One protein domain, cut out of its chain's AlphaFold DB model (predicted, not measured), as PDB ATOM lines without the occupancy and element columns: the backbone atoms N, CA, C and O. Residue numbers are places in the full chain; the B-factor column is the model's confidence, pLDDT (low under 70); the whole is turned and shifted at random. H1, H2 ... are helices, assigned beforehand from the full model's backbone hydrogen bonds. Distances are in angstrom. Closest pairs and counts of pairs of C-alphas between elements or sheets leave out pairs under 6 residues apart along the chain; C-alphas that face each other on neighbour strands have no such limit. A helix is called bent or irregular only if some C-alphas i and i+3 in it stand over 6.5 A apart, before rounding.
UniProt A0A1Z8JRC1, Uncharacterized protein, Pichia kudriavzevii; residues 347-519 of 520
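This is residues 347 to 519 of the 520 residues of an uncharacterized protein of Pichia kudriavzevii (UniProt A0A1Z8JRC1). One long helix, H5, runs through the middle of the domain, and six helices pack round it: H2, H3, H4, H6, H7 and H8. Two helices lie beyond that layer, H9 over H6 and H8, and H1 on H2. The printed part has 173 residues with nine named helices, H1 to H9 in chain order, and no named strand; the class is all helix. The whole is compact and rounded, with a radius of gyration of the C-alphas of 15.4 A and spans of 43 by 36 by 32 A.

H1 is residues 355 to 361, beginning at C-alpha 355 at (360.776, 215.358, 313.775). H2 is residues 371 to 379, and H3 is residues 381 to 384. H4, residues 399 to 413, is 21.0 A long. H5, residues 421 to 446, is the longest at 38.2 A and starts at C-alpha 421 at (347.342, 240.553, 299.624). It is irregular, but only just: C-alphas 424 and 427 are 6.6 A apart. H6, residues 454 to 471, is 26.4 A long. H7 is residues 477 to 484 and H8 residues 487 to 495. H9, residues 500 to 519, is 28.6 A long and ends at C-alpha 519 at (364.142, 239.784, 278.708).

H5 is the hub, touching six helices. H2 touches its residues 427 to 438 at a shallow tilt of 23 degrees, the same way, the closest C-alphas being those of Ile 375 and Val 431, 5.2 A apart. H3 touches H5 through Trp 384 and Arg 438, closest C-alphas at 5.5 A. With residues 409 to 413 alone, H4 touches H5 at a steep tilt of 51 degrees, closest at Ser 413 and Ser 422, 4.2 A between C-alphas. H5 and H6 form a helical hairpin at 42 degrees, closest C-alphas Cys 433 and Val 463, 5.9 A. H7 touches H5 at Phe 483 and Leu 430, closest C-alphas 7.4 A apart, and H8 touches it at Met 489 and Leu 437, 6.5 A. H9 is apart from H5; it touches H6 at Asn 468 and Met 509, closest C-alphas 5.4 A, and makes a hairpin with H8, closest C-alphas Asn 494 and Gln 503, 5.7 A. H1 and H2 form a hairpin, closest C-alphas Phe 360 and Ile 377, 7.2 A. In H2, H4, H6 and H7 every O i to N i+4 pair is within hydrogen-bond range, against 2 of 3 in H1, 20 of 22 in H5, 4 of 5 in H8 and 15 of 16 in H9; H3 is too short for such a pair.

The C-alphas of Pro 392 and Asn 519, 45.2 A apart, are the farthest pair. The printed part has no cut. The link from H3 to H4, residues 385 to 398, is long. The mean pLDDT of the printed part is 79.0; 45 residues are under 70, namely 361 to 369, 448 to 450, 471 to 477 and 494 to 519.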
ATOM      1  N   PHE A 347     347.096 225.213 307.371       93.12
ATOM      2  CA  PHE A 347     346.229 224.127 306.915       93.12
ATOM      3  C   PHE A 347     346.408 223.759 305.434       93.12
ATOM      4  O   PHE A 347     345.540 223.130 304.836       93.12
ATOM      5  N   SER A 348     347.539 224.104 304.815       95.31
ATOM      6  CA  SER A 348     347.860 223.696 303.436       95.31
ATOM      7  C   SER A 348     348.742 222.438 303.344       95.31
ATOM      8  O   SER A 348     349.029 221.957 302.242       95.31
ATOM      9  N   PHE A 349     349.202 221.888 304.471       93.69
ATOM     10  CA  PHE A 349     350.058 220.694 304.524       93.69
ATOM     11  C   PHE A 349     349.226 219.407 304.516       93.69
ATOM     12  O   PHE A 349     348.240 219.294 305.232       93.69
ATOM     13  N   PHE A 350     349.600 218.416 303.697       93.62
ATOM     14  CA  PHE A 350     348.791 217.197 303.496       93.62
ATOM     15  C   PHE A 350     349.059 216.092 304.529       93.62
ATOM     16  O   PHE A 350     348.292 215.131 304.645       93.62
ATOM     17  N   TYR A 351     350.141 216.221 305.287       91.94
ATOM     18  CA  TYR A 351     350.592 215.272 306.296       91.94
ATOM     19  C   TYR A 351     351.263 216.020 307.449       91.94
ATOM     20  O   TYR A 351     351.737 217.142 307.269       91.94
ATOM     21  N   LYS A 352     351.313 215.375 308.619       89.25
ATOM     22  CA  LYS A 352     351.986 215.917 309.804       89.25
ATOM     23  C   LYS A 352     353.477 216.110 309.538       89.25
ATOM     24  O   LYS A 352     354.094 215.293 308.849       89.25
ATOM     25  N   HIS A 353     354.047 217.159 310.120       88.00
ATOM     26  CA  HIS A 353     355.492 217.349 310.139       88.00
ATOM     27  C   HIS A 353     356.152 216.185 310.899       88.00
ATOM     28  O   HIS A 353     355.613 215.709 311.893       88.00
ATOM     29  N   ASP A 354     357.264 215.672 310.375       85.69
ATOM     30  CA  ASP A 354     358.106 214.703 311.082       85.69
ATOM     31  C   ASP A 354     359.121 215.447 311.954       85.69
ATOM     32  O   ASP A 354     359.330 216.647 311.767       85.69
ATOM     33  N   SER A 355     359.801 214.738 312.858       84.00
ATOM     34  CA  SER A 355     360.776 215.358 313.775       84.00
ATOM     35  C   SER A 355     361.849 216.187 313.057       84.00
ATOM     36  O   SER A 355     362.281 217.240 313.532       84.00
ATOM     37  N   LEU A 356     362.268 215.730 311.874       82.31
ATOM     38  CA  LEU A 356     363.260 216.410 311.057       82.31
ATOM     39  C   LEU A 356     362.713 217.721 310.497       82.31
ATOM     40  O   LEU A 356     363.390 218.740 310.592       82.31
ATOM     41  N   MET A 357     361.499 217.732 309.946       81.19
ATOM     42  CA  MET A 357     360.887 218.974 309.499       81.19
ATOM     43  C   MET A 357     360.576 219.892 310.677       81.19
ATOM     44  O   MET A 357     360.925 221.062 310.592       81.19
ATOM     45  N   GLU A 358     360.040 219.379 311.787       82.00
ATOM     46  CA  GLU A 358     359.813 220.144 313.023       82.00
ATOM     47  C   GLU A 358     361.091 220.840 313.519       82.00
ATOM     48  O   GLU A 358     361.039 221.998 313.925       82.00
ATOM     49  N   SER A 359     362.265 220.209 313.387       79.44
ATOM     50  CA  SER A 359     363.547 220.843 313.741       79.44
ATOM     51  C   SER A 359     363.865 222.107 312.926       79.44
ATOM     52  O   SER A 359     364.554 222.996 313.422       79.44
ATOM     53  N   PHE A 360     363.325 222.220 311.705       75.31
ATOM     54  CA  PHE A 360     363.442 223.410 310.857       75.31
ATOM     55  C   PHE A 360     362.321 224.428 311.063       75.31
ATOM     56  O   PHE A 360     362.447 225.505 310.493       75.31
ATOM     57  N   PHE A 361     361.260 224.097 311.814       69.94
ATOM     58  CA  PHE A 361     360.189 225.022 312.231       69.94
ATOM     59  C   PHE A 361     360.320 225.468 313.698       69.94
ATOM     60  O   PHE A 361     359.620 226.381 314.134       69.94
ATOM     61  N   GLY A 362     361.199 224.831 314.475       61.62
ATOM     62  CA  GLY A 362     361.224 225.003 315.921       61.62
ATOM     63  C   GLY A 362     359.954 224.452 316.581       61.62
ATOM     64  O   GLY A 362     359.005 224.023 315.929       61.62
ATOM     65  N   SER A 363     359.926 224.456 317.912       48.69
ATOM     66  CA  SER A 363     358.752 224.024 318.684       48.69
ATOM     67  C   SER A 363     357.562 224.988 318.586       48.69
ATOM     68  O   SER A 363     356.490 224.668 319.091       48.69
ATOM     69  N   ASP A 364     357.749 226.164 317.978       51.19
ATOM     70  CA  ASP A 364     356.723 227.195 317.868       51.19
ATOM     71  C   ASP A 364     357.006 228.103 316.654       51.19
ATOM     72  O   ASP A 364     358.126 228.589 316.495       51.19
ATOM     73  N   VAL A 365     356.012 228.374 315.798       46.78
ATOM     74  CA  VAL A 365     356.167 229.250 314.607       46.78
ATOM     75  C   VAL A 365     356.564 230.684 315.011       46.78
ATOM     76  O   VAL A 365     357.152 231.422 314.222       46.78
ATOM     77  N   SER A 366     356.320 231.045 316.275       45.19
ATOM     78  CA  SER A 366     356.767 232.274 316.942       45.19
ATOM     79  C   SER A 366     358.295 232.397 317.103       45.19
ATOM     80  O   SER A 366     358.779 233.466 317.472       45.19
ATOM     81  N   THR A 367     359.057 231.330 316.825       45.12
ATOM     82  CA  THR A 367     360.528 231.305 316.937       45.12
ATOM     83  C   THR A 367     361.221 232.079 315.807       45.12
ATOM     84  O   THR A 367     362.367 232.495 315.969       45.12
ATOM     85  N   TYR A 368     360.548 232.302 314.673       53.09
ATOM     86  CA  TYR A 368     361.098 233.081 313.557       53.09
ATOM     87  C   TYR A 368     360.713 234.550 313.659       53.09
ATOM     88  O   TYR A 368     359.559 234.884 313.926       53.09
ATOM     89  N   THR A 369     361.665 235.434 313.356       53.78
ATOM     90  CA  THR A 369     361.409 236.879 313.299       53.78
ATOM     91  C   THR A 369     360.596 237.233 312.051       53.78
ATOM     92  O   THR A 369     359.866 238.224 312.045       53.78
ATOM     93  N   SER A 370     360.694 236.422 310.984       70.75
ATOM     94  CA  SER A 370     359.861 236.553 309.783       70.75
ATOM     95  C   SER A 370     359.720 235.251 308.979       70.75
ATOM     96  O   SER A 370     360.616 234.410 308.957       70.75
ATOM     97  N   ILE A 371     358.621 235.123 308.227       81.81
ATOM     98  CA  ILE A 371     358.384 234.013 307.282       81.81
ATOM     99  C   ILE A 371     359.477 233.903 306.197       81.81
ATOM    100  O   ILE A 371     359.720 232.825 305.659       81.81
ATOM    101  N   THR A 372     360.170 235.003 305.892       80.44
ATOM    102  CA  THR A 372     361.251 235.049 304.898       80.44
ATOM    103  C   THR A 372     362.505 234.315 305.375       80.44
ATOM    104  O   THR A 372     363.147 233.642 304.572       80.44
ATOM    105  N   GLU A 373     362.826 234.373 306.673       84.12
ATOM    106  CA  GLU A 373     363.956 233.626 307.260       84.12
ATOM    107  C   GLU A 373     363.761 232.114 307.102       84.12
ATOM    108  O   GLU A 373     364.701 231.370 306.822       84.12
ATOM    109  N   LEU A 374     362.513 231.657 307.218       85.25
ATOM    110  CA  LEU A 374     362.170 230.253 307.051       85.25
ATOM    111  C   LEU A 374     362.378 229.771 305.607       85.25
ATOM    112  O   LEU A 374     362.779 228.625 305.403       85.25
ATOM    113  N   ILE A 375     362.170 230.635 304.605       86.56
ATOM    114  CA  ILE A 375     362.508 230.317 303.208       86.56
ATOM    115  C   ILE A 375     363.998 230.000 303.116       86.56
ATOM    116  O   ILE A 375     364.350 228.929 302.631       86.56
ATOM    117  N   ASP A 376     364.852 230.880 303.645       86.56
ATOM    118  CA  ASP A 376     366.309 230.720 303.585       86.56
ATOM    119  C   ASP A 376     366.778 229.419 304.245       86.56
ATOM    120  O   ASP A 376     367.593 228.686 303.678       86.56
ATOM    121  N   ILE A 377     366.210 229.077 305.405       86.50
ATOM    122  CA  ILE A 377     366.504 227.822 306.112       86.50
ATOM    123  C   ILE A 377     366.110 226.606 305.267       86.50
ATOM    124  O   ILE A 377     366.884 225.646 305.153       86.50
ATOM    125  N   LEU A 378     364.912 226.623 304.675       87.06
ATOM    126  CA  LEU A 378     364.395 225.496 303.902       87.06
ATOM    127  C   LEU A 378     365.135 225.317 302.574       87.06
ATOM    128  O   LEU A 378     365.340 224.171 302.157       87.06
ATOM    129  N   THR A 379     365.560 226.413 301.937       86.94
ATOM    130  CA  THR A 379     366.244 226.405 300.638       86.94
ATOM    131  C   THR A 379     367.757 226.226 300.728       86.94
ATOM    132  O   THR A 379     368.387 225.932 299.711       86.94
ATOM    133  N   PHE A 380     368.360 226.363 301.914       86.12
ATOM    134  CA  PHE A 380     369.796 226.151 302.106       86.12
ATOM    135  C   PHE A 380     370.206 224.727 301.693       86.12
ATOM    136  O   PHE A 380     369.705 223.741 302.236       86.12
ATOM    137  N   GLU A 381     371.120 224.614 300.722       80.81
ATOM    138  CA  GLU A 381     371.483 223.333 300.095       80.81
ATOM    139  C   GLU A 381     371.881 222.235 301.084       80.81
ATOM    140  O   GLU A 381     371.293 221.150 301.014       80.81
ATOM    141  N   PRO A 382     372.791 222.477 302.044       81.56
ATOM    142  CA  PRO A 382     373.155 221.469 303.034       81.56
ATOM    143  C   PRO A 382     371.967 220.933 303.823       81.56
ATOM    144  O   PRO A 382     372.012 219.804 304.292       81.56
ATOM    145  N   ASN A 383     370.888 221.707 303.940       76.25
ATOM    146  CA  ASN A 383     369.713 221.272 304.663       76.25
ATOM    147  C   ASN A 383     368.901 220.266 303.826       76.25
ATOM    148  O   ASN A 383     368.396 219.313 304.404       76.25
ATOM    149  N   TRP A 384     368.723 220.436 302.509       76.12
ATOM    150  CA  TRP A 384     367.930 219.493 301.687       76.12
ATOM    151  C   TRP A 384     368.787 218.430 300.984       76.12
ATOM    152  O   TRP A 384     368.270 217.446 300.446       76.12
ATOM    153  N   ASN A 385     370.113 218.571 301.021       77.31
ATOM    154  CA  ASN A 385     371.064 217.594 300.506       77.31
ATOM    155  C   ASN A 385     371.440 216.504 301.530       77.31
ATOM    156  O   ASN A 385     372.586 216.072 301.607       77.31
ATOM    157  N   ILE A 386     370.457 216.042 302.304       79.94
ATOM    158  CA  ILE A 386     370.601 214.986 303.317       79.94
ATOM    159  C   ILE A 386     369.574 213.875 303.089       79.94
ATOM    160  O   ILE A 386     368.635 214.022 302.303       79.94
ATOM    161  N   TYR A 387     369.749 212.755 303.789       82.44
ATOM    162  CA  TYR A 387     368.722 211.717 303.867       82.44
ATOM    163  C   TYR A 387     367.552 212.187 304.740       82.44
ATOM    164  O   TYR A 387     367.753 212.863 305.749       82.44
ATOM    165  N   GLY A 388     366.332 211.839 304.332       79.19
ATOM    166  CA  GLY A 388     365.118 212.148 305.084       79.19
ATOM    167  C   GLY A 388     364.940 211.326 306.361       79.19
ATOM    168  O   GLY A 388     365.754 210.470 306.705       79.19
ATOM    169  N   SER A 389     363.834 211.596 307.060       82.25
ATOM    170  CA  SER A 389     363.410 210.795 308.209       82.25
ATOM    171  C   SER A 389     362.863 209.433 307.774       82.25
ATOM    172  O   SER A 389     362.133 209.322 306.789       82.25
ATOM    173  N   THR A 390     363.161 208.398 308.562       83.44
ATOM    174  CA  THR A 390     362.529 207.070 308.482       83.44
ATOM    175  C   THR A 390     361.126 207.028 309.093       83.44
ATOM    176  O   THR A 390     360.496 205.971 309.075       83.44
ATOM    177  N   GLU A 391     360.641 208.126 309.677       86.62
ATOM    178  CA  GLU A 391     359.307 208.185 310.274       86.62
ATOM    179  C   GLU A 391     358.197 207.944 309.238       86.62
ATOM    180  O   GLU A 391     358.266 208.449 308.110       86.62
ATOM    181  N   PRO A 392     357.144 207.191 309.603       85.88
ATOM    182  CA  PRO A 392     356.014 206.971 308.715       85.88
ATOM    183  C   PRO A 392     355.273 208.284 308.452       85.88
ATOM    184  O   PRO A 392     354.990 209.057 309.366       85.88
ATOM    185  N   ILE A 393     354.896 208.517 307.192       88.25
ATOM    186  CA  ILE A 393     354.127 209.706 306.811       88.25
ATOM    187  C   ILE A 393     352.700 209.580 307.350       88.25
ATOM    188  O   ILE A 393     351.924 208.738 306.893       88.25
ATOM    189  N   VAL A 394     352.341 210.452 308.293       91.00
ATOM    190  CA  VAL A 394     350.992 210.512 308.867       91.00
ATOM    191  C   VAL A 394     350.144 211.498 308.071       91.00
ATOM    192  O   VAL A 394     350.231 212.710 308.255       91.00
ATOM    193  N   ILE A 395     349.321 210.965 307.172       90.62
ATOM    194  CA  ILE A 395     348.421 211.746 306.317       90.62
ATOM    195  C   ILE A 395     347.259 212.304 307.149       90.62
ATOM    196  O   ILE A 395     346.683 211.599 307.980       90.62
ATOM    197  N   HIS A 396     346.888 213.561 306.912       88.56
ATOM    198  CA  HIS A 396     345.707 214.151 307.536       88.56
ATOM    199  C   HIS A 396     344.406 213.589 306.938       88.56
ATOM    200  O   HIS A 396     344.304 213.345 305.738       88.56
ATOM    201  N   SER A 397     343.364 213.458 307.759       81.06
ATOM    202  CA  SER A 397     342.048 212.935 307.356       81.06
ATOM    203  C   SER A 397     341.301 213.811 306.338       81.06
ATOM    204  O   SER A 397     340.440 213.309 305.620       81.06
ATOM    205  N   HIS A 398     341.626 215.106 306.240       84.50
ATOM    206  CA  HIS A 398     340.855 216.100 305.479       84.50
ATOM    207  C   HIS A 398     341.559 216.580 304.197       84.50
ATOM    208  O   HIS A 398     341.528 217.770 303.886       84.50
ATOM    209  N   ILE A 399     342.180 215.679 303.424       87.44
ATOM    210  CA  ILE A 399     342.999 216.037 302.242       87.44
ATOM    211  C   ILE A 399     342.291 217.022 301.303       87.44
ATOM    212  O   ILE A 399     342.892 218.006 300.898       87.44
ATOM    213  N   ARG A 400     341.005 216.817 300.991       89.44
ATOM    214  CA  ARG A 400     340.246 217.699 300.080       89.44
ATOM    215  C   ARG A 400     340.226 219.165 300.540       89.44
ATOM    216  O   ARG A 400     340.313 220.077 299.713       89.44
ATOM    217  N   LEU A 401     340.089 219.372 301.847       92.69
ATOM    218  CA  LEU A 401     340.092 220.687 302.475       92.69
ATOM    219  C   LEU A 401     341.501 221.287 302.409       92.69
ATOM    220  O   LEU A 401     341.665 222.381 301.880       92.69
ATOM    221  N   LEU A 402     342.521 220.519 302.792       93.25
ATOM    222  CA  LEU A 402     343.926 220.947 302.783       93.25
ATOM    223  C   LEU A 402     344.432 221.279 301.365       93.25
ATOM    224  O   LEU A 402     345.120 222.273 301.145       93.25
ATOM    225  N   SER A 403     344.033 220.493 300.361       94.31
ATOM    226  CA  SER A 403     344.303 220.777 298.945       94.31
ATOM    227  C   SER A 403     343.629 222.064 298.472       94.31
ATOM    228  O   SER A 403     344.150 222.738 297.586       94.31
ATOM    229  N   SER A 404     342.480 222.426 299.048       96.00
ATOM    230  CA  SER A 404     341.853 223.716 298.764       96.00
ATOM    231  C   SER A 404     342.571 224.873 299.442       96.00
ATOM    232  O   SER A 404     342.731 225.896 298.794       96.00
ATOM    233  N   CYS A 405     343.091 224.691 300.657       97.00
ATOM    234  CA  CYS A 405     343.964 225.675 301.299       97.00
ATOM    235  C   CYS A 405     345.221 225.947 300.485       97.00
ATOM    236  O   CYS A 405     345.569 227.103 300.282       97.00
ATOM    237  N   PHE A 406     345.863 224.905 299.950       97.12
ATOM    238  CA  PHE A 406     347.001 225.080 299.049       97.12
ATOM    239  C   PHE A 406     346.626 225.904 297.807       97.12
ATOM    240  O   PHE A 406     347.336 226.839 297.443       97.12
ATOM    241  N   LYS A 407     345.492 225.587 297.170       96.12
ATOM    242  CA  LYS A 407     345.003 226.317 295.989       96.12
ATOM    243  C   LYS A 407     344.647 227.767 296.304       96.12
ATOM    244  O   LYS A 407     344.984 228.649 295.522       96.12
ATOM    245  N   ASP A 408     344.000 228.015 297.436       96.75
ATOM    246  CA  ASP A 408     343.639 229.361 297.875       96.75
ATOM    247  C   ASP A 408     344.898 230.163 298.255       96.75
ATOM    248  O   ASP A 408     344.980 231.345 297.927       96.75
ATOM    249  N   LEU A 409     345.920 229.526 298.843       96.50
ATOM    250  CA  LEU A 409     347.225 230.140 299.101       96.50
ATOM    251  C   LEU A 409     347.929 230.543 297.801       96.50
ATOM    252  O   LEU A 409     348.298 231.704 297.655       96.50
ATOM    253  N   TYR A 410     348.036 229.624 296.835       94.94
ATOM    254  CA  TYR A 410     348.553 229.919 295.493       94.94
ATOM    255  C   TYR A 410     347.797 231.084 294.836       94.94
ATOM    256  O   TYR A 410     348.409 232.025 294.327       94.94
ATOM    257  N   LYS A 411     346.462 231.053 294.898       94.06
ATOM    258  CA  LYS A 411     345.602 232.104 294.356       94.06
ATOM    259  C   LYS A 411     345.907 233.461 294.992       94.06
ATOM    260  O   LYS A 411     346.106 234.432 294.272       94.06
ATOM    261  N   MET A 412     346.003 233.525 296.321       94.69
ATOM    262  CA  MET A 412     346.350 234.753 297.045       94.69
ATOM    263  C   MET A 412     347.736 235.291 296.682       94.69
ATOM    264  O   MET A 412     347.940 236.500 296.728       94.69
ATOM    265  N   SER A 413     348.685 234.430 296.311       92.50
ATOM    266  CA  SER A 413     350.039 234.824 295.901       92.50
ATOM    267  C   SER A 413     350.112 235.417 294.487       92.50
ATOM    268  O   SER A 413     351.116 236.045 294.145       92.50
ATOM    269  N   ASN A 414     349.064 235.278 293.671       89.81
ATOM    270  CA  ASN A 414     349.023 235.811 292.312       89.81
ATOM    271  C   ASN A 414     348.821 237.340 292.304       89.81
ATOM    272  O   ASN A 414     347.721 237.842 292.530       89.81
ATOM    273  N   ALA A 415     349.875 238.090 291.962       85.62
ATOM    274  CA  ALA A 415     349.853 239.556 291.947       85.62
ATOM    275  C   ALA A 415     348.873 240.174 290.936       85.62
ATOM    276  O   ALA A 415     348.451 241.311 291.134       85.62
ATOM    277  N   ARG A 416     348.531 239.461 289.850       83.69
ATOM    278  CA  ARG A 416     347.639 239.987 288.803       83.69
ATOM    279  C   ARG A 416     346.190 240.055 289.269       83.69
ATOM    280  O   ARG A 416     345.477 240.982 288.906       83.69
ATOM    281  N   GLU A 417     345.770 239.071 290.056       84.06
ATOM    282  CA  GLU A 417     344.416 239.009 290.614       84.06
ATOM    283  C   GLU A 417     344.328 239.680 291.995       84.06
ATOM    284  O   GLU A 417     343.293 240.244 292.344       84.06
ATOM    285  N   TYR A 418     345.420 239.633 292.766       88.31
ATOM    286  CA  TYR A 418     345.452 239.945 294.195       88.31
ATOM    287  C   TYR A 418     346.680 240.795 294.564       88.31
ATOM    288  O   TYR A 418     347.553 240.371 295.324       88.31
ATOM    289  N   SER A 419     346.792 242.002 294.006       86.94
ATOM    290  CA  SER A 419     348.011 242.832 294.064       86.94
ATOM    291  C   SER A 419     348.552 243.079 295.479       86.94
ATOM    292  O   SER A 419     349.743 242.882 295.723       86.94
ATOM    293  N   GLU A 420     347.692 243.468 296.422       89.31
ATOM    294  CA  GLU A 420     348.110 243.843 297.776       89.31
ATOM    295  C   GLU A 420     348.274 242.627 298.689       89.31
ATOM    296  O   GLU A 420     349.343 242.432 299.268       89.31
ATOM    297  N   ILE A 421     347.266 241.752 298.772       91.81
ATOM    298  CA  ILE A 421     347.342 240.553 299.624       91.81
ATOM    299  C   ILE A 421     348.448 239.591 299.165       91.81
ATOM    300  O   ILE A 421     349.068 238.938 300.005       91.81
ATOM    301  N   SER A 422     348.797 239.564 297.873       91.69
ATOM    302  CA  SER A 422     349.919 238.750 297.390       91.69
ATOM    303  C   SER A 422     351.267 239.160 297.971       91.69
ATOM    304  O   SER A 422     352.147 238.311 298.077       91.69
ATOM    305  N   LYS A 423     351.448 240.416 298.408       89.12
ATOM    306  CA  LYS A 423     352.679 240.846 299.100       89.12
ATOM    307  C   LYS A 423     352.853 240.124 300.438       89.12
ATOM    308  O   LYS A 423     353.980 239.881 300.850       89.12
ATOM    309  N   ILE A 424     351.744 239.759 301.084       91.56
ATOM    310  CA  ILE A 424     351.729 238.959 302.312       91.56
ATOM    311  C   ILE A 424     351.773 237.467 301.970       91.56
ATOM    312  O   ILE A 424     352.575 236.734 302.531       91.56
ATOM    313  N   ALA A 425     350.924 237.002 301.049       93.38
ATOM    314  CA  ALA A 425     350.740 235.575 300.782       93.38
ATOM    315  C   ALA A 425     351.910 234.908 300.056       93.38
ATOM    316  O   ALA A 425     352.136 233.711 300.229       93.38
ATOM    317  N   PHE A 426     352.656 235.646 299.233       91.75
ATOM    318  CA  PHE A 426     353.730 235.079 298.420       91.75
ATOM    319  C   PHE A 426     354.856 234.434 299.253       91.75
ATOM    320  O   PHE A 426     355.144 233.262 299.007       91.75
ATOM    321  N   PRO A 427     355.422 235.080 300.293       90.69
ATOM    322  CA  PRO A 427     356.389 234.421 301.174       90.69
ATOM    323  C   PRO A 427     355.869 233.127 301.825       90.69
ATOM    324  O   PRO A 427     356.563 232.111 301.806       90.69
ATOM    325  N   PHE A 428     354.632 233.118 302.336       93.06
ATOM    326  CA  PHE A 428     354.019 231.911 302.915       93.06
ATOM    327  C   PHE A 428     353.893 230.784 301.880       93.06
ATOM    328  O   PHE A 428     354.206 229.626 302.162       93.06
ATOM    329  N   PHE A 429     353.472 231.117 300.660       94.00
ATOM    330  CA  PHE A 429     353.389 230.161 299.561       94.00
ATOM    331  C   PHE A 429     354.756 229.580 299.180       94.00
ATOM    332  O   PHE A 429     354.877 228.366 298.997       94.00
ATOM    333  N   LEU A 430     355.800 230.410 299.117       92.00
ATOM    334  CA  LEU A 430     357.154 229.944 298.824       92.00
ATOM    335  C   LEU A 430     357.692 229.020 299.918       92.00
ATOM    336  O   LEU A 430     358.225 227.963 299.587       92.00
ATOM    337  N   VAL A 431     357.481 229.340 301.202       91.69
ATOM    338  CA  VAL A 431     357.790 228.420 302.316       91.69
ATOM    339  C   VAL A 431     357.080 227.083 302.121       91.69
ATOM    340  O   VAL A 431     357.689 226.019 302.247       91.69
ATOM    341  N   ARG A 432     355.787 227.121 301.780       92.94
ATOM    342  CA  ARG A 432     354.980 225.914 301.577       92.94
ATOM    343  C   ARG A 432     355.496 225.049 300.423       92.94
ATOM    344  O   ARG A 432     355.493 223.821 300.543       92.94
ATOM    345  N   CYS A 433     355.947 225.669 299.334       92.94
ATOM    346  CA  CYS A 433     356.558 224.973 298.203       92.94
ATOM    347  C   CYS A 433     357.939 224.422 298.561       92.94
ATOM    348  O   CYS A 433     358.192 223.237 298.348       92.94
ATOM    349  N   ALA A 434     358.804 225.243 299.165       91.38
ATOM    350  CA  ALA A 434     360.135 224.847 299.616       91.38
ATOM    351  C   ALA A 434     360.068 223.625 300.540       91.38
ATOM    352  O   ALA A 434     360.819 222.672 300.344       91.38
ATOM    353  N   TYR A 435     359.113 223.605 301.475       91.56
ATOM    354  CA  TYR A 435     358.834 222.450 302.328       91.56
ATOM    355  C   TYR A 435     358.574 221.173 301.520       91.56
ATOM    356  O   TYR A 435     359.221 220.152 301.756       91.56
ATOM    357  N   GLY A 436     357.637 221.223 300.566       91.44
ATOM    358  CA  GLY A 436     357.251 220.056 299.773       91.44
ATOM    359  C   GLY A 436     358.409 219.536 298.921       91.44
ATOM    360  O   GLY A 436     358.714 218.344 298.955       91.44
ATOM    361  N   LEU A 437     359.092 220.433 298.199       89.94
ATOM    362  CA  LEU A 437     360.235 220.091 297.338       89.94
ATOM    363  C   LEU A 437     361.344 219.421 298.153       89.94
ATOM    364  O   LEU A 437     361.852 218.360 297.792       89.94
ATOM    365  N   ARG A 438     361.677 220.015 299.298       89.06
ATOM    366  CA  ARG A 438     362.664 219.504 300.243       89.06
ATOM    367  C   ARG A 438     362.299 218.119 300.758       89.06
ATOM    368  O   ARG A 438     363.111 217.200 300.667       89.06
ATOM    369  N   LYS A 439     361.074 217.946 301.266       88.00
ATOM    370  CA  LYS A 439     360.601 216.660 301.789       88.00
ATOM    371  C   LYS A 439     360.666 215.574 300.717       88.00
ATOM    372  O   LYS A 439     361.111 214.462 301.004       88.00
ATOM    373  N   TYR A 440     360.286 215.905 299.485       87.75
ATOM    374  CA  TYR A 440     360.375 214.994 298.352       87.75
ATOM    375  C   TYR A 440     361.826 214.603 298.033       87.75
ATOM    376  O   TYR A 440     362.125 213.415 297.933       87.75
ATOM    377  N   LEU A 441     362.735 215.578 297.918       86.44
ATOM    378  CA  LEU A 441     364.158 215.349 297.625       86.44
ATOM    379  C   LEU A 441     364.849 214.489 298.690       86.44
ATOM    380  O   LEU A 441     365.639 213.600 298.373       86.44
ATOM    381  N   MET A 442     364.550 214.735 299.962       86.69
ATOM    382  CA  MET A 442     365.138 213.987 301.074       86.69
ATOM    383  C   MET A 442     364.653 212.531 301.096       86.69
ATOM    384  O   MET A 442     365.439 211.611 301.338       86.69
ATOM    385  N   GLN A 443     363.370 212.307 300.799       84.56
ATOM    386  CA  GLN A 443     362.784 210.967 300.734       84.56
ATOM    387  C   GLN A 443     363.240 210.189 299.495       84.56
ATOM    388  O   GLN A 443     363.560 209.005 299.600       84.56
ATOM    389  N   SER A 444     363.352 210.838 298.332       81.19
ATOM    390  CA  SER A 444     363.811 210.179 297.099       81.19
ATOM    391  C   SER A 444     365.244 209.645 297.227       81.19
ATOM    392  O   SER A 444     365.540 208.543 296.757       81.19
ATOM    393  N   LYS A 445     366.116 210.365 297.947       81.19
ATOM    394  CA  LYS A 445     367.486 209.925 298.267       81.19
ATOM    395  C   LYS A 445     367.528 208.704 299.177       81.19
ATOM    396  O   LYS A 445     368.379 207.834 298.992       81.19
ATOM    397  N   GLN A 446     366.624 208.630 300.150       78.81
ATOM    398  CA  GLN A 446     366.574 207.544 301.126       78.81
ATOM    399  C   GLN A 446     366.162 206.214 300.496       78.81
ATOM    400  O   GLN A 446     366.740 205.175 300.811       78.81
ATOM    401  N   ILE A 447     365.199 206.239 299.577       74.06
ATOM    402  CA  ILE A 447     364.565 205.015 299.083       74.06
ATOM    403  C   ILE A 447     365.205 204.429 297.813       74.06
ATOM    404  O   ILE A 447     364.703 203.430 297.305       74.06
ATOM    405  N   LYS A 448     366.292 205.031 297.291       65.06
ATOM    406  CA  LYS A 448     367.158 204.542 296.186       65.06
ATOM    407  C   LYS A 448     366.464 203.577 295.195       65.06
ATOM    408  O   LYS A 448     366.924 202.450 295.017       65.06
ATOM    409  N   ARG A 449     365.421 204.062 294.494       62.12
ATOM    410  CA  ARG A 449     364.597 203.381 293.452       62.12
ATOM    411  C   ARG A 449     363.332 202.636 293.912       62.12
ATOM    412  O   ARG A 449     362.674 202.023 293.075       62.12
ATOM    413  N   MET A 450     362.947 202.692 295.183       67.19
ATOM    414  CA  MET A 450     361.607 202.259 295.609       67.19
ATOM    415  C   MET A 450     360.565 203.361 295.333       67.19
ATOM    416  O   MET A 450     360.933 204.535 295.240       67.19
ATOM    417  N   PRO A 451     359.274 203.015 295.175       71.25
ATOM    418  CA  PRO A 451     358.232 204.009 294.944       71.25
ATOM    419  C   PRO A 451     358.074 204.943 296.150       71.25
ATOM    420  O   PRO A 451     357.993 204.493 297.295       71.25
ATOM    421  N   LEU A 452     357.995 206.248 295.881       82.38
ATOM    422  CA  LEU A 452     357.654 207.255 296.886       82.38
ATOM    423  C   LEU A 452     356.216 207.074 297.375       82.38
ATOM    424  O   LEU A 452     355.347 206.569 296.660       82.38
ATOM    425  N   SER A 453     355.947 207.558 298.589       84.81
ATOM    426  CA  SER A 453     354.579 207.624 299.096       84.81
ATOM    427  C   SER A 453     353.696 208.438 298.150       84.81
ATOM    428  O   SER A 453     354.046 209.554 297.760       84.81
ATOM    429  N   LYS A 454     352.518 207.895 297.820       87.50
ATOM    430  CA  LYS A 454     351.562 208.501 296.884       87.50
ATOM    431  C   LYS A 454     351.225 209.953 297.237       87.50
ATOM    432  O   LYS A 454     351.057 210.769 296.340       87.50
ATOM    433  N   ILE A 455     351.152 210.286 298.528       90.44
ATOM    434  CA  ILE A 455     350.821 211.648 298.965       90.44
ATOM    435  C   ILE A 455     351.907 212.670 298.601       90.44
ATOM    436  O   ILE A 455     351.568 213.797 298.261       90.44
ATOM    437  N   LEU A 456     353.185 212.271 298.602       88.81
ATOM    438  CA  LEU A 456     354.295 213.137 298.189       88.81
ATOM    439  C   LEU A 456     354.274 213.378 296.678       88.81
ATOM    440  O   LEU A 456     354.591 214.471 296.225       88.81
ATOM    441  N   VAL A 457     353.874 212.370 295.899       86.94
ATOM    442  CA  VAL A 457     353.697 212.517 294.446       86.94
ATOM    443  C   VAL A 457     352.573 213.509 294.149       86.94
ATOM    444  O   VAL A 457     352.796 214.463 293.411       86.94
ATOM    445  N   ILE A 458     351.411 213.340 294.792       89.25
ATOM    446  CA  ILE A 458     350.275 214.270 294.670       89.25
ATOM    447  C   ILE A 458     350.691 215.687 295.079       89.25
ATOM    448  O   ILE A 458     350.373 216.653 294.397       89.25
ATOM    449  N   GLU A 459     351.418 215.836 296.185       91.75
ATOM    450  CA  GLU A 459     351.917 217.143 296.609       91.75
ATOM    451  C   GLU A 459     352.830 217.787 295.557       91.75
ATOM    452  O   GLU A 459     352.696 218.980 295.294       91.75
ATOM    453  N   MET A 460     353.721 217.022 294.918       90.00
ATOM    454  CA  MET A 460     354.603 217.565 293.879       90.00
ATOM    455  C   MET A 460     353.865 217.966 292.610       90.00
ATOM    456  O   MET A 460     354.284 218.925 291.965       90.00
ATOM    457  N   GLU A 461     352.777 217.286 292.252       87.62
ATOM    458  CA  GLU A 461     351.903 217.725 291.159       87.62
ATOM    459  C   GLU A 461     351.343 219.124 291.453       87.62
ATOM    460  O   GLU A 461     351.510 220.029 290.636       87.62
ATOM    461  N   TYR A 462     350.798 219.330 292.658       90.69
ATOM    462  CA  TYR A 462     350.273 220.625 293.105       90.69
ATOM    463  C   TYR A 462     351.352 221.716 293.148       90.69
ATOM    464  O   TYR A 462     351.131 222.827 292.667       90.69
ATOM    465  N   VAL A 463     352.522 221.411 293.719       91.50
ATOM    466  CA  VAL A 463     353.636 222.366 293.831       91.50
ATOM    467  C   VAL A 463     354.166 222.757 292.454       91.50
ATOM    468  O   VAL A 463     354.353 223.943 292.192       91.50
ATOM    469  N   SER A 464     354.368 221.793 291.558       85.12
ATOM    470  CA  SER A 464     354.918 222.064 290.223       85.12
ATOM    471  C   SER A 464     353.944 222.866 289.361       85.12
ATOM    472  O   SER A 464     354.356 223.808 288.692       85.12
ATOM    473  N   GLU A 465     352.649 222.531 289.401       86.62
ATOM    474  CA  GLU A 465     351.603 223.290 288.705       86.62
ATOM    475  C   GLU A 465     351.560 224.748 289.189       86.62
ATOM    476  O   GLU A 465     351.561 225.678 288.380       86.62
ATOM    477  N   ALA A 466     351.590 224.959 290.506       88.62
ATOM    478  CA  ALA A 466     351.500 226.291 291.090       88.62
ATOM    479  C   ALA A 466     352.754 227.148 290.829       88.62
ATOM    480  O   ALA A 466     352.627 228.326 290.488       88.62
ATOM    481  N   LEU A 467     353.960 226.574 290.931       85.69
ATOM    482  CA  LEU A 467     355.207 227.290 290.632       85.69
ATOM    483  C   LEU A 467     355.298 227.685 289.148       85.69
ATOM    484  O   LEU A 467     355.636 228.832 288.849       85.69
ATOM    485  N   ASN A 468     354.914 226.789 288.230       80.38
ATOM    486  CA  ASN A 468     354.799 227.108 286.801       80.38
ATOM    487  C   ASN A 468     353.843 228.269 286.554       80.38
ATOM    488  O   ASN A 468     354.143 229.183 285.785       80.38
ATOM    489  N   GLY A 469     352.693 228.230 287.226       78.94
ATOM    490  CA  GLY A 469     351.693 229.275 287.135       78.94
ATOM    491  C   GLY A 469     352.219 230.641 287.572       78.94
ATOM    492  O   GLY A 469     351.856 231.625 286.947       78.94
ATOM    493  N   LEU A 470     353.073 230.738 288.598       75.56
ATOM    494  CA  LEU A 470     353.600 232.037 289.055       75.56
ATOM    495  C   LEU A 470     354.699 232.604 288.150       75.56
ATOM    496  O   LEU A 470     354.692 233.807 287.900       75.56
ATOM    497  N   ILE A 471     355.585 231.778 287.586       69.00
ATOM    498  CA  ILE A 471     356.652 232.266 286.684       69.00
ATOM    499  C   ILE A 471     356.093 232.968 285.450       69.00
ATOM    500  O   ILE A 471     356.662 233.949 284.978       69.00
ATOM    501  N   GLN A 472     354.950 232.511 284.941       60.69
ATOM    502  CA  GLN A 472     354.281 233.147 283.801       60.69
ATOM    503  C   GLN A 472     353.709 234.535 284.136       60.69
ATOM    504  O   GLN A 472     353.290 235.279 283.240       60.69
ATOM    505  N   LEU A 473     353.653 234.885 285.425       60.59
ATOM    506  CA  LEU A 473     352.932 236.039 285.942       60.59
ATOM    507  C   LEU A 473     353.836 237.126 286.540       60.59
ATOM    508  O   LEU A 473     353.351 238.249 286.697       60.59
ATOM    509  N   GLU A 474     355.110 236.837 286.828       59.19
ATOM    510  CA  GLU A 474     355.994 237.721 287.600       59.19
ATOM    511  C   GLU A 474     356.915 238.618 286.759       59.19
ATOM    512  O   GLU A 474     357.661 238.171 285.894       59.19
ATOM    513  N   SER A 475     356.883 239.918 287.070       58.38
ATOM    514  CA  SER A 475     357.782 240.956 286.541       58.38
ATOM    515  C   SER A 475     358.397 241.812 287.665       58.38
ATOM    516  O   SER A 475     358.771 242.959 287.434       58.38
ATOM    517  N   ASN A 476     358.422 241.306 288.907       68.44
ATOM    518  CA  ASN A 476     358.861 242.047 290.095       68.44
ATOM    519  C   ASN A 476     360.186 241.487 290.638       68.44
ATOM    520  O   ASN A 476     360.239 240.339 291.073       68.44
ATOM    521  N   ASN A 477     361.221 242.331 290.685       66.44
ATOM    522  CA  ASN A 477     362.586 241.961 291.071       66.44
ATOM    523  C   ASN A 477     362.711 241.342 292.476       66.44
ATOM    524  O   ASN A 477     363.488 240.408 292.649       66.44
ATOM    525  N   GLU A 478     361.951 241.804 293.476       73.00
ATOM    526  CA  GLU A 478     362.043 241.249 294.840       73.00
ATOM    527  C   GLU A 478     361.433 239.848 294.937       73.00
ATOM    528  O   GLU A 478     361.971 238.968 295.612       73.00
ATOM    529  N   ARG A 479     360.319 239.617 294.232       75.69
ATOM    530  CA  ARG A 479     359.682 238.295 294.179       75.69
ATOM    531  C   ARG A 479     360.507 237.316 293.365       75.69
ATOM    532  O   ARG A 479     360.723 236.202 293.835       75.69
ATOM    533  N   ASN A 480     361.060 237.773 292.241       75.88
ATOM    534  CA  ASN A 480     362.007 237.005 291.440       75.88
ATOM    535  C   ASN A 480     363.194 236.549 292.299       75.88
ATOM    536  O   ASN A 480     363.511 235.366 292.302       75.88
ATOM    537  N   ALA A 481     363.778 237.437 293.112       78.94
ATOM    538  CA  ALA A 481     364.881 237.084 294.007       78.94
ATOM    539  C   ALA A 481     364.494 236.032 295.066       78.94
ATOM    540  O   ALA A 481     365.297 235.162 295.397       78.94
ATOM    541  N   MET A 482     363.273 236.072 295.614       78.75
ATOM    542  CA  MET A 482     362.805 235.010 296.518       78.75
ATOM    543  C   MET A 482     362.537 233.698 295.773       78.75
ATOM    544  O   MET A 482     362.840 232.625 296.292       78.75
ATOM    545  N   PHE A 483     361.991 233.774 294.561       80.25
ATOM    546  CA  PHE A 483     361.732 232.617 293.714       80.25
ATOM    547  C   PHE A 483     363.035 231.915 293.301       80.25
ATOM    548  O   PHE A 483     363.126 230.685 293.344       80.25
ATOM    549  N   GLU A 484     364.082 232.687 292.996       81.19
ATOM    550  CA  GLU A 484     365.427 232.194 292.679       81.19
ATOM    551  C   GLU A 484     365.990 231.272 293.761       81.19
ATOM    552  O   GLU A 484     366.674 230.298 293.443       81.19
ATOM    553  N   LYS A 485     365.644 231.508 295.032       83.50
ATOM    554  CA  LYS A 485     366.080 230.663 296.154       83.50
ATOM    555  C   LYS A 485     365.571 229.225 296.044       83.50
ATOM    556  O   LYS A 485     366.216 228.306 296.542       83.50
ATOM    557  N   ILE A 486     364.429 229.001 295.392       84.56
ATOM    558  CA  ILE A 486     363.801 227.676 295.267       84.56
ATOM    559  C   ILE A 486     364.288 226.919 294.023       84.56
ATOM    560  O   ILE A 486     364.281 225.682 294.013       84.56
ATOM    561  N   LEU A 487     364.777 227.627 293.001       81.19
ATOM    562  CA  LEU A 487     365.230 227.036 291.738       81.19
ATOM    563  C   LEU A 487     366.245 225.889 291.892       81.19
ATOM    564  O   LEU A 487     366.074 224.879 291.206       81.19
ATOM    565  N   PRO A 488     367.258 225.946 292.782       83.50
ATOM    566  CA  PRO A 488     368.193 224.832 292.955       83.50
ATOM    567  C   PRO A 488     367.504 223.501 293.296       83.50
ATOM    568  O   PRO A 488     367.877 222.455 292.758       83.50
ATOM    569  N   MET A 489     366.459 223.529 294.132       83.62
ATOM    570  CA  MET A 489     365.690 222.330 294.494       83.62
ATOM    571  C   MET A 489     364.880 221.797 293.308       83.62
ATOM    572  O   MET A 489     364.803 220.589 293.094       83.62
ATOM    573  N   VAL A 490     364.315 222.697 292.502       79.06
ATOM    574  CA  VAL A 490     363.579 222.365 291.272       79.06
ATOM    575  C   VAL A 490     364.497 221.655 290.277       79.06
ATOM    576  O   VAL A 490     364.149 220.597 289.756       79.06
ATOM    577  N   PHE A 491     365.701 222.183 290.045       75.25
ATOM    578  CA  PHE A 491     366.670 221.549 289.151       75.25
ATOM    579  C   PHE A 491     367.084 220.152 289.634       75.25
ATOM    580  O   PHE A 491     367.232 219.234 288.828       75.25
ATOM    581  N   GLN A 492     367.222 219.963 290.949       75.69
ATOM    582  CA  GLN A 492     367.541 218.666 291.556       75.69
ATOM    583  C   GLN A 492     366.403 217.641 291.446       75.69
ATOM    584  O   GLN A 492     366.663 216.439 291.399       75.69
ATOM    585  N   LEU A 493     365.147 218.079 291.362       71.12
ATOM    586  CA  LEU A 493     364.009 217.178 291.147       71.12
ATOM    587  C   LEU A 493     364.036 216.527 289.761       71.12
ATOM    588  O   LEU A 493     363.741 215.336 289.643       71.12
ATOM    589  N   ASN A 494     364.467 217.270 288.736       61.16
ATOM    590  CA  ASN A 494     364.602 216.753 287.370       61.16
ATOM    591  C   ASN A 494     365.618 215.601 287.271       61.16
ATOM    592  O   ASN A 494     365.491 214.751 286.392       61.16
ATOM    593  N   SER A 495     366.589 215.514 288.189       61.47
ATOM    594  CA  SER A 495     367.581 214.432 288.222       61.47
ATOM    595  C   SER A 495     367.189 213.225 289.092       61.47
ATOM    596  O   SER A 495     367.836 212.183 288.987       61.47
ATOM    597  N   HIS A 496     366.126 213.313 289.906       58.50
ATOM    598  CA  HIS A 496     365.780 212.308 290.932       58.50
ATOM    599  C   HIS A 496     364.431 211.583 290.727       58.50
ATOM    600  O   HIS A 496     363.833 211.103 291.688       58.50
ATOM    601  N   GLY A 497     363.971 211.414 289.481       53.00
ATOM    602  CA  GLY A 497     362.894 210.457 289.166       53.00
ATOM    603  C   GLY A 497     361.466 210.915 289.492       53.00
ATOM    604  O   GLY A 497     360.622 210.083 289.826       53.00
ATOM    605  N   ALA A 498     361.181 212.217 289.386       57.91
ATOM    606  CA  ALA A 498     359.807 212.721 289.369       57.91
ATOM    607  C   ALA A 498     358.979 212.115 288.212       57.91
ATOM    608  O   ALA A 498     359.540 211.612 287.241       57.91
ATOM    609  N   THR A 499     357.642 212.126 288.315       59.91
ATOM    610  CA  THR A 499     356.779 211.608 287.231       59.91
ATOM    611  C   THR A 499     357.029 212.386 285.934       59.91
ATOM    612  O   THR A 499     357.392 213.558 286.005       59.91
ATOM    613  N   GLU A 500     356.810 211.790 284.757       60.19
ATOM    614  CA  GLU A 500     357.010 212.490 283.471       60.19
ATOM    615  C   GLU A 500     356.245 213.823 283.399       60.19
ATOM    616  O   GLU A 500     356.769 214.812 282.891       60.19
ATOM    617  N   ALA A 501     355.034 213.884 283.966       58.28
ATOM    618  CA  ALA A 501     354.235 215.108 284.032       58.28
ATOM    619  C   ALA A 501     354.870 216.167 284.952       58.28
ATOM    620  O   ALA A 501     354.966 217.337 284.584       58.28
ATOM    621  N   THR A 502     355.358 215.756 286.126       58.44
ATOM    622  CA  THR A 502     356.084 216.631 287.058       58.44
ATOM    623  C   THR A 502     357.401 217.120 286.443       58.44
ATOM    624  O   THR A 502     357.695 218.307 286.509       58.44
ATOM    625  N   GLN A 503     358.169 216.240 285.791       62.28
ATOM    626  CA  GLN A 503     359.424 216.581 285.112       62.28
ATOM    627  C   GLN A 503     359.201 217.540 283.946       62.28
ATOM    628  O   GLN A 503     359.953 218.497 283.794       62.28
ATOM    629  N   LYS A 504     358.154 217.322 283.142       64.44
ATOM    630  CA  LYS A 504     357.783 218.229 282.054       64.44
ATOM    631  C   LYS A 504     357.448 219.618 282.595       64.44
ATOM    632  O   LYS A 504     358.016 220.596 282.122       64.44
ATOM    633  N   ASN A 505     356.599 219.688 283.622       63.28
ATOM    634  CA  ASN A 505     356.233 220.950 284.256       63.28
ATOM    635  C   ASN A 505     357.473 221.672 284.809       63.28
ATOM    636  O   ASN A 505     357.695 222.827 284.465       63.28
ATOM    637  N   LEU A 506     358.322 220.991 285.583       63.75
ATOM    638  CA  LEU A 506     359.530 221.581 286.175       63.75
ATOM    639  C   LEU A 506     360.597 221.957 285.127       63.75
ATOM    640  O   LEU A 506     361.319 222.933 285.309       63.75
ATOM    641  N   ALA A 507     360.718 221.217 284.022       62.81
ATOM    642  CA  ALA A 507     361.628 221.555 282.927       62.81
ATOM    643  C   ALA A 507     361.150 222.783 282.134       62.81
ATOM    644  O   ALA A 507     361.955 223.666 281.831       62.81
ATOM    645  N   GLU A 508     359.847 222.875 281.844       64.31
ATOM    646  CA  GLU A 508     359.231 224.074 281.259       64.31
ATOM    647  C   GLU A 508     359.455 225.293 282.162       64.31
ATOM    648  O   GLU A 508     359.827 226.359 281.674       64.31
ATOM    649  N   MET A 509     359.346 225.102 283.479       64.81
ATOM    650  CA  MET A 509     359.634 226.104 284.502       64.81
ATOM    651  C   MET A 509     361.042 226.691 284.390       64.81
ATOM    652  O   MET A 509     361.228 227.907 284.318       64.81
ATOM    653  N   SER A 510     362.044 225.809 284.363       61.88
ATOM    654  CA  SER A 510     363.454 226.171 284.276       61.88
ATOM    655  C   SER A 510     363.765 226.951 283.001       61.88
ATOM    656  O   SER A 510     364.485 227.947 283.046       61.88
ATOM    657  N   VAL A 511     363.211 226.519 281.864       62.50
ATOM    658  CA  VAL A 511     363.392 227.200 280.576       62.50
ATOM    659  C   VAL A 511     362.728 228.577 280.597       62.50
ATOM    660  O   VAL A 511     363.357 229.558 280.200       62.50
ATOM    661  N   GLN A 512     361.496 228.668 281.104       62.97
ATOM    662  CA  GLN A 512     360.732 229.915 281.153       62.97
ATOM    663  C   GLN A 512     361.387 230.961 282.057       62.97
ATOM    664  O   GLN A 512     361.515 232.116 281.649       62.97
ATOM    665  N   PHE A 513     361.889 230.557 283.224       58.94
ATOM    666  CA  PHE A 513     362.614 231.448 284.128       58.94
ATOM    667  C   PHE A 513     363.905 231.997 283.496       58.94
ATOM    668  O   PHE A 513     364.186 233.193 283.563       58.94
ATOM    669  N   ILE A 514     364.679 231.147 282.809       60.16
ATOM    670  CA  ILE A 514     365.884 231.577 282.079       60.16
ATOM    671  C   ILE A 514     365.531 232.572 280.962       60.16
ATOM    672  O   ILE A 514     366.317 233.467 280.656       60.16
ATOM    673  N   THR A 515     364.362 232.429 280.329       56.97
ATOM    674  CA  THR A 515     363.911 233.369 279.294       56.97
ATOM    675  C   THR A 515     363.330 234.669 279.852       56.97
ATOM    676  O   THR A 515     363.529 235.710 279.231       56.97
ATOM    677  N   SER A 516     362.652 234.652 281.006       54.38
ATOM    678  CA  SER A 516     362.078 235.860 281.619       54.38
ATOM    679  C   SER A 516     363.151 236.753 282.249       54.38
ATOM    680  O   SER A 516     363.107 237.963 282.065       54.38
ATOM    681  N   THR A 517     364.169 236.163 282.881       51.84
ATOM    682  CA  THR A 517     365.332 236.883 283.446       51.84
ATOM    683  C   THR A 517     366.282 237.469 282.400       51.84
ATOM    684  O   THR A 517     367.073 238.349 282.719       51.84
ATOM    685  N   LYS A 518     366.227 236.999 281.146       48.50
ATOM    686  CA  LYS A 518     367.005 237.561 280.028       48.50
ATOM    687  C   LYS A 518     366.300 238.703 279.289       48.50
ATOM    688  O   LYS A 518     366.960 239.394 278.518       48.50
ATOM    689  N   ASN A 519     364.988 238.860 279.474       41.78
ATOM    690  CA  ASN A 519     364.142 239.784 278.708       41.78
ATOM    691  C   ASN A 519     363.563 240.949 279.540       41.78
ATOM    692  O   ASN A 519     362.858 241.784 278.971       41.78
TER     693      ASN A 519